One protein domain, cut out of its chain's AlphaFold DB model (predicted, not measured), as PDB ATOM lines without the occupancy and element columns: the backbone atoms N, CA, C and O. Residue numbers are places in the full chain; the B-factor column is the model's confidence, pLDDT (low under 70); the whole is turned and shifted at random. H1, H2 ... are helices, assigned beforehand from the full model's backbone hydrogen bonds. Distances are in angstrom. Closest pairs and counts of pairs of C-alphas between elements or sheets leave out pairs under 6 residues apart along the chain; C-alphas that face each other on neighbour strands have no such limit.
ATOM      1  N   TYR A   2     -53.363 -33.624 -18.353       56.53
ATOM      2  CA  TYR A   2     -52.866 -35.018 -18.316       56.53
ATOM      3  C   TYR A   2     -52.951 -35.714 -16.945       56.53
ATOM      4  O   TYR A   2     -52.802 -36.925 -16.854       56.53
ATOM      5  N   GLU A   3     -53.251 -34.964 -15.886       56.91
ATOM      6  CA  GLU A   3     -53.250 -35.419 -14.483       56.91
ATOM      7  C   GLU A   3     -54.213 -36.577 -14.189       56.91
ATOM      8  O   GLU A   3     -54.024 -37.302 -13.224       56.91
ATOM      9  N   LYS A   4     -55.250 -36.760 -15.015       61.28
ATOM     10  CA  LYS A   4     -56.258 -37.818 -14.837       61.28
ATOM     11  C   LYS A   4     -55.933 -39.109 -15.597       61.28
ATOM     12  O   LYS A   4     -56.698 -40.061 -15.506       61.28
ATOM     13  N   LEU A   5     -54.857 -39.112 -16.385       65.50
ATOM     14  CA  LEU A   5     -54.505 -40.196 -17.310       65.50
ATOM     15  C   LEU A   5     -53.236 -40.949 -16.903       65.50
ATOM     16  O   LEU A   5     -52.947 -41.968 -17.515       65.50
ATOM     17  N   ILE A   6     -52.483 -40.454 -15.916       79.25
ATOM     18  CA  ILE A   6     -51.217 -41.055 -15.487       79.25
ATOM     19  C   ILE A   6     -51.399 -41.623 -14.086       79.25
ATOM     20  O   ILE A   6     -51.398 -40.887 -13.099       79.25
ATOM     21  N   ASN A   7     -51.535 -42.938 -14.015       79.94
ATOM     22  CA  ASN A   7     -51.676 -43.691 -12.774       79.94
ATOM     23  C   ASN A   7     -50.403 -44.478 -12.436       79.94
ATOM     24  O   ASN A   7     -50.215 -44.874 -11.287       79.94
ATOM     25  N   ASN A   8     -49.526 -44.699 -13.422       84.00
ATOM     26  CA  ASN A   8     -48.292 -45.467 -13.265       84.00
ATOM     27  C   ASN A   8     -47.060 -44.705 -13.794       84.00
ATOM     28  O   ASN A   8     -47.155 -43.879 -14.702       84.00
ATOM     29  N   THR A   9     -45.876 -45.033 -13.274       84.44
ATOM     30  CA  THR A   9     -44.584 -44.506 -13.746       84.44
ATOM     31  C   THR A   9     -44.293 -44.877 -15.201       84.44
ATOM     32  O   THR A   9     -43.606 -44.143 -15.905       84.44
ATOM     33  N   GLU A  10     -44.834 -45.995 -15.689       84.94
ATOM     34  CA  GLU A  10     -44.760 -46.370 -17.108       84.94
ATOM     35  C   GLU A  10     -45.488 -45.358 -18.003       84.94
ATOM     36  O   GLU A  10     -44.932 -44.874 -18.988       84.94
ATOM     37  N   GLU A  11     -46.716 -44.990 -17.628       86.56
ATOM     38  CA  GLU A  11     -47.524 -43.998 -18.344       86.56
ATOM     39  C   GLU A  11     -46.877 -42.613 -18.262       86.56
ATOM     40  O   GLU A  11     -46.867 -41.875 -19.247       86.56
ATOM     41  N   LEU A  12     -46.260 -42.291 -17.117       89.31
ATOM     42  CA  LEU A  12     -45.471 -41.074 -16.940       89.31
ATOM     43  C   LEU A  12     -44.327 -41.010 -17.954       89.31
ATOM     44  O   LEU A  12     -44.153 -39.996 -18.631       89.31
ATOM     45  N   ASN A  13     -43.561 -42.095 -18.076       88.81
ATOM     46  CA  ASN A  13     -42.433 -42.177 -18.995       88.81
ATOM     47  C   ASN A  13     -42.887 -42.121 -20.461       88.81
ATOM     48  O   ASN A  13     -42.276 -41.405 -21.255       88.81
ATOM     49  N   ALA A  14     -43.982 -42.797 -20.818       88.19
ATOM     50  CA  ALA A  14     -44.554 -42.728 -22.164       88.19
ATOM     51  C   ALA A  14     -45.006 -41.299 -22.522       88.19
ATOM     52  O   ALA A  14     -44.678 -40.781 -23.594       88.19
ATOM     53  N   MET A  15     -45.687 -40.624 -21.592       88.00
ATOM     54  CA  MET A  15     -46.086 -39.224 -21.743       88.00
ATOM     55  C   MET A  15     -44.879 -38.289 -21.838       88.00
ATOM     56  O   MET A  15     -44.878 -37.373 -22.658       88.00
ATOM     57  N   ALA A  16     -43.829 -38.529 -21.051       89.69
ATOM     58  CA  ALA A  16     -42.599 -37.751 -21.111       89.69
ATOM     59  C   ALA A  16     -41.922 -37.860 -22.485       89.69
ATOM     60  O   ALA A  16     -41.502 -36.846 -23.045       89.69
ATOM     61  N   VAL A  17     -41.865 -39.065 -23.064       89.38
ATOM     62  CA  VAL A  17     -41.349 -39.278 -24.426       89.38
ATOM     63  C   VAL A  17     -42.196 -38.522 -25.450       89.38
ATOM     64  O   VAL A  17     -41.641 -37.812 -26.290       89.38
ATOM     65  N   HIS A  18     -43.525 -38.601 -25.352       89.38
ATOM     66  CA  HIS A  18     -44.421 -37.860 -26.240       89.38
ATOM     67  C   HIS A  18     -44.188 -36.342 -26.147       89.38
ATOM     68  O   HIS A  18     -43.958 -35.690 -27.163       89.38
ATOM     69  N   LEU A  19     -44.159 -35.780 -24.934       90.12
ATOM     70  CA  LEU A  19     -43.929 -34.347 -24.711       90.12
ATOM     71  C   LEU A  19     -42.551 -33.889 -25.203       90.12
ATOM     72  O   LEU A  19     -42.434 -32.799 -25.769       90.12
ATOM     73  N   ARG A  20     -41.514 -34.719 -25.040       91.12
ATOM     74  CA  ARG A  20     -40.176 -34.453 -25.582       91.12
ATOM     75  C   ARG A  20     -40.192 -34.422 -27.113       91.12
ATOM     76  O   ARG A  20     -39.620 -33.501 -27.694       91.12
ATOM     77  N   ASN A  21     -40.860 -35.378 -27.758       90.06
ATOM     78  CA  ASN A  21     -40.959 -35.442 -29.220       90.06
ATOM     79  C   ASN A  21     -41.765 -34.267 -29.796       90.06
ATOM     80  O   ASN A  21     -41.408 -33.732 -30.842       90.06
ATOM     81  N   SER A  22     -42.801 -33.817 -29.083       89.62
ATOM     82  CA  SER A  22     -43.573 -32.614 -29.422       89.62
ATOM     83  C   SER A  22     -42.878 -31.296 -29.046       89.62
ATOM     84  O   SER A  22     -43.461 -30.236 -29.250       89.62
ATOM     85  N   GLN A  23     -41.664 -31.336 -28.478       89.25
ATOM     86  CA  GLN A  23     -40.914 -30.173 -27.973       89.25
ATOM     87  C   GLN A  23     -41.663 -29.334 -26.918       89.25
ATOM     88  O   GLN A  23     -41.340 -28.167 -26.686       89.25
ATOM     89  N   ASN A  24     -42.638 -29.925 -26.223       91.62
ATOM     90  CA  ASN A  24     -43.449 -29.237 -25.220       91.62
ATOM     91  C   ASN A  24     -42.801 -29.342 -23.826       91.62
ATOM     92  O   ASN A  24     -43.277 -30.021 -22.912       91.62
ATOM     93  N   PHE A  25     -41.636 -28.700 -23.676       91.12
ATOM     94  CA  PHE A  25     -40.798 -28.824 -22.474       91.12
ATOM     95  C   PHE A  25     -41.376 -28.137 -21.233       91.12
ATOM     96  O   PHE A  25     -41.023 -28.505 -20.113       91.12
ATOM     97  N   SER A  26     -42.236 -27.134 -21.407       90.75
ATOM     98  CA  SER A  26     -42.937 -26.464 -20.305       90.75
ATOM     99  C   SER A  26     -43.831 -27.449 -19.559       90.75
ATOM    100  O   SER A  26     -43.712 -27.589 -18.343       90.75
ATOM    101  N   GLU A  27     -44.670 -28.181 -20.288       89.31
ATOM    102  CA  GLU A  27     -45.559 -29.192 -19.714       89.31
ATOM    103  C   GLU A  27     -44.781 -30.361 -19.115       89.31
ATOM    104  O   GLU A  27     -45.111 -30.814 -18.020       89.31
ATOM    105  N   LEU A  28     -43.700 -30.793 -19.773       90.12
ATOM    106  CA  LEU A  28     -42.834 -31.852 -19.256       90.12
ATOM    107  C   LEU A  28     -42.214 -31.480 -17.899       90.12
ATOM    108  O   LEU A  28     -42.167 -32.316 -17.000       90.12
ATOM    109  N   LYS A  29     -41.793 -30.222 -17.716       90.62
ATOM    110  CA  LYS A  29     -41.272 -29.733 -16.428       90.62
ATOM    111  C   LYS A  29     -42.348 -29.677 -15.344       90.62
ATOM    112  O   LYS A  29     -42.065 -30.029 -14.203       90.62
ATOM    113  N   VAL A  30     -43.569 -29.263 -15.687       90.62
ATOM    114  CA  VAL A  30     -44.701 -29.250 -14.741       90.62
ATOM    115  C   VAL A  30     -45.038 -30.672 -14.292       90.62
ATOM    116  O   VAL A  30     -45.153 -30.929 -13.096       90.62
ATOM    117  N   LEU A  31     -45.123 -31.602 -15.241       88.25
ATOM    118  CA  LEU A  31     -45.385 -33.016 -14.988       88.25
ATOM    119  C   LEU A  31     -44.269 -33.655 -14.145       88.25
ATOM    120  O   LEU A  31     -44.556 -34.347 -13.172       88.25
ATOM    121  N   ALA A  32     -43.004 -33.354 -14.433       87.81
ATOM    122  CA  ALA A  32     -41.880 -33.821 -13.628       87.81
ATOM    123  C   ALA A  32     -41.913 -33.287 -12.184       87.81
ATOM    124  O   ALA A  32     -41.662 -34.040 -11.243       87.81
ATOM    125  N   ALA A  33     -42.271 -32.012 -11.992       88.12
ATOM    126  CA  ALA A  33     -42.390 -31.410 -10.665       88.12
ATOM    127  C   ALA A  33     -43.513 -32.048  -9.830       88.12
ATOM    128  O   ALA A  33     -43.340 -32.253  -8.628       88.12
ATOM    129  N   GLN A  34     -44.638 -32.408 -10.459       87.06
ATOM    130  CA  GLN A  34     -45.740 -33.120  -9.796       87.06
ATOM    131  C   GLN A  34     -45.307 -34.498  -9.283       87.06
ATOM    132  O   GLN A  34     -45.666 -34.887  -8.175       87.06
ATOM    133  N   TRP A  35     -44.486 -35.201 -10.062       83.75
ATOM    134  CA  TRP A  35     -43.950 -36.517  -9.713       83.75
ATOM    135  C   TRP A  35     -42.643 -36.453  -8.905       83.75
ATOM    136  O   TRP A  35     -42.002 -37.479  -8.694       83.75
ATOM    137  N   LEU A  36     -42.259 -35.260  -8.421       86.06
ATOM    138  CA  LEU A  36     -41.059 -35.015  -7.609       86.06
ATOM    139  C   LEU A  36     -39.746 -35.487  -8.269       86.06
ATOM    140  O   LEU A  36     -38.784 -35.825  -7.576       86.06
ATOM    141  N   VAL A  37     -39.688 -35.482  -9.603       86.94
ATOM    142  CA  VAL A  37     -38.480 -35.842 -10.357       86.94
ATOM    143  C   VAL A  37     -37.439 -34.719 -10.217       86.94
ATOM    144  O   VAL A  37     -37.787 -33.545 -10.383       86.94
ATOM    145  N   PRO A  38     -36.161 -35.027  -9.921       88.12
ATOM    146  CA  PRO A  38     -35.109 -34.017  -9.818       88.12
ATOM    147  C   PRO A  38     -34.936 -33.218 -11.114       88.12
ATOM    148  O   PRO A  38     -34.849 -33.793 -12.192       88.12
ATOM    149  N   GLU A  39     -34.780 -31.895 -11.016       87.69
ATOM    150  CA  GLU A  39     -34.621 -31.014 -12.190       87.69
ATOM    151  C   GLU A  39     -33.455 -31.425 -13.106       87.69
ATOM    152  O   GLU A  39     -33.552 -31.300 -14.324       87.69
ATOM    153  N   GLN A  40     -32.374 -31.959 -12.527       87.50
ATOM    154  CA  GLN A  40     -31.222 -32.471 -13.279       87.50
ATOM    155  C   GLN A  40     -31.615 -33.632 -14.199       87.50
ATOM    156  O   GLN A  40     -31.270 -33.623 -15.378       87.50
ATOM    157  N   ASP A  41     -32.408 -34.574 -13.690       86.69
ATOM    158  CA  ASP A  41     -32.868 -35.735 -14.454       86.69
ATOM    159  C   ASP A  41     -33.814 -35.315 -15.582       86.69
ATOM    160  O   ASP A  41     -33.758 -35.862 -16.684       86.69
ATOM    161  N   VAL A  42     -34.632 -34.285 -15.338       88.50
ATOM    162  CA  VAL A  42     -35.509 -33.686 -16.351       88.50
ATOM    163  C   VAL A  42     -34.692 -33.056 -17.475       88.50
ATOM    164  O   VAL A  42     -34.984 -33.269 -18.652       88.50
ATOM    165  N   GLU A  43     -33.659 -32.283 -17.142       89.81
ATOM    166  CA  GLU A  43     -32.787 -31.681 -18.148       89.81
ATOM    167  C   GLU A  43     -32.029 -32.723 -18.967       89.81
ATOM    168  O   GLU A  43     -31.914 -32.580 -20.187       89.81
ATOM    169  N   ASP A  44     -31.504 -33.753 -18.312       89.50
ATOM    170  CA  ASP A  44     -30.765 -34.817 -18.981       89.50
ATOM    171  C   ASP A  44     -31.685 -35.665 -19.863       89.50
ATOM    172  O   ASP A  44     -31.291 -36.043 -20.969       89.50
ATOM    173  N   PHE A  45     -32.942 -35.863 -19.457       90.00
ATOM    174  CA  PHE A  45     -33.971 -36.465 -20.302       90.00
ATOM    175  C   PHE A  45     -34.316 -35.595 -21.522       90.00
ATOM    176  O   PHE A  45     -34.389 -36.113 -22.637       90.00
ATOM    177  N   ILE A  46     -34.471 -34.276 -21.348       90.31
ATOM    178  CA  ILE A  46     -34.729 -33.331 -22.453       90.31
ATOM    179  C   ILE A  46     -33.570 -33.332 -23.457       90.31
ATOM    180  O   ILE A  46     -33.799 -33.363 -24.665       90.31
ATOM    181  N   LYS A  47     -32.326 -33.323 -22.964       87.06
ATOM    182  CA  LYS A  47     -31.115 -33.432 -23.796       87.06
ATOM    183  C   LYS A  47     -30.994 -34.813 -24.454       87.06
ATOM    184  O   LYS A  47     -30.289 -34.948 -25.446       87.06
ATOM    185  N   GLY A  48     -31.684 -35.813 -23.902       84.38
ATOM    186  CA  GLY A  48     -31.729 -37.200 -24.350       84.38
ATOM    187  C   GLY A  48     -30.664 -38.113 -23.744       84.38
ATOM    188  O   GLY A  48     -30.658 -39.302 -24.045       84.38
ATOM    189  N   LYS A  49     -29.824 -37.598 -22.838       86.31
ATOM    190  CA  LYS A  49     -28.811 -38.377 -22.102       86.31
ATOM    191  C   LYS A  49     -29.431 -39.504 -21.283       86.31
ATOM    192  O   LYS A  49     -28.803 -40.539 -21.095       86.31
ATOM    193  N   ARG A  50     -30.657 -39.295 -20.803       85.81
ATOM    194  CA  ARG A  50     -31.416 -40.271 -20.025       85.81
ATOM    195  C   ARG A  50     -32.475 -40.944 -20.896       85.81
ATOM    196  O   ARG A  50     -33.167 -40.274 -21.664       85.81
ATOM    197  N   PHE A  51     -32.601 -42.262 -20.758       83.88
ATOM    198  CA  PHE A  51     -33.546 -43.079 -21.518       83.88
ATOM    199  C   PHE A  51     -34.997 -42.857 -21.058       83.88
ATOM    200  O   PHE A  51     -35.898 -42.727 -21.881       83.88
ATOM    201  N   GLN A  52     -35.215 -42.746 -19.745       85.75
ATOM    202  CA  GLN A  52     -36.523 -42.517 -19.117       85.75
ATOM    203  C   GLN A  52     -36.497 -41.300 -18.193       85.75
ATOM    204  O   GLN A  52     -35.441 -40.921 -17.684       85.75
ATOM    205  N   LEU A  53     -37.669 -40.702 -17.963       85.56
ATOM    206  CA  LEU A  53     -37.811 -39.555 -17.069       85.56
ATOM    207  C   LEU A  53     -37.697 -39.979 -15.598       85.56
ATOM    208  O   LEU A  53     -36.984 -39.339 -14.831       85.56
ATOM    209  N   ALA A  54     -38.370 -41.065 -15.220       85.12
ATOM    210  CA  ALA A  54     -38.343 -41.635 -13.877       85.12
ATOM    211  C   ALA A  54     -38.027 -43.135 -13.922       85.12
ATOM    212  O   ALA A  54     -38.392 -43.831 -14.871       85.12
ATOM    213  N   GLU A  55     -37.352 -43.634 -12.888       83.00
ATOM    214  CA  GLU A  55     -37.097 -45.069 -12.724       83.00
ATOM    215  C   GLU A  55     -38.410 -45.789 -12.397       83.00
ATOM    216  O   GLU A  55     -39.198 -45.314 -11.574       83.00
ATOM    217  N   ILE A  56     -38.659 -46.922 -13.058       81.56
ATOM    218  CA  ILE A  56     -39.844 -47.736 -12.762       81.56
ATOM    219  C   ILE A  56     -39.522 -48.506 -11.480       81.56
ATOM    220  O   ILE A  56     -38.498 -49.193 -11.442       81.56
ATOM    221  N   PRO A  57     -40.347 -48.399 -10.427       73.44
ATOM    222  CA  PRO A  57     -40.121 -49.145  -9.205       73.44
ATOM    223  C   PRO A  57     -40.247 -50.637  -9.514       73.44
ATOM    224  O   PRO A  57     -41.331 -51.146  -9.786       73.44
ATOM    225  N   LEU A  58     -39.115 -51.330  -9.493       72.06
ATOM    226  CA  LEU A  58     -39.061 -52.779  -9.609       72.06
ATOM    227  C   LEU A  58     -39.407 -53.390  -8.253       72.06
ATOM    228  O   LEU A  58     -39.067 -52.833  -7.205       72.06
TER     229      LEU A  58
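Overview. This is residues 2 to 58 of the 273 residues of an uncharacterized protein of Schaedlerella arabinosiphila (UniProt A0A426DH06). Three helices run in turn one way, back and again as two helical hairpins in a row, H2 side by side with both H1 and H3, while H1 and H3 splay at 51 degrees and come close near their last residues. Their centres make a triangle, and the unnamed residues 48 to 58 follow H3 and run outward to Leu 58, whose C-alpha is one of the two farthest apart in the printed part. The printed part has 57 residues with three named helices, in the order H1, H2, H3, and no named strand: the class is all helix. It is compact, with a radius of gyration of the C-alphas of 10.1 A, and rounded, spanning 25 by 24 by 17 A.

Arrangement. H1, residues 9 to 21, is the longest helix and touches H2, residues 25 to 34, with residues 16 to 20 alone. Their closest C-alphas, those of Leu 19 and Leu 28, are 6.1 A apart. This hairpin has a shallow tilt of 18 degrees, opposite ways. H2 also touches H3, residues 39 to 47, in a second hairpin; the closest C-alphas, those of Ala 32 and Val 42, are 6.9 A apart. These two run opposite ways at a shallow tilt of 33 degrees, only just short of steep. H1 and H3 are close but not clearly touching: their closest C-alphas, those of Arg 20 and Ile 46, are 6.4 A apart. They run the same way at a steep tilt of 51 degrees. In H1, H2 and H3 every O i to N i+4 pair is within hydrogen-bond range.

Along the chain. H1 begins at C-alpha 9 (-44.584, -44.506, -13.746) and is 18.3 A long. H2 begins at C-alpha 25 (-40.798, -28.824, -22.474) and measures 14.3 A. H3 measures 12.4 A and ends at C-alpha 47 (-31.115, -33.432, -23.796).

Size, cuts and confidence. The two C-alphas farthest apart, those of Gln 23 and Leu 58, are 29.2 A apart. The printed part has no cut, and both links between helices are tight. Mean pLDDT of the printed part is 85.0; residues 2 to 5 are under 70.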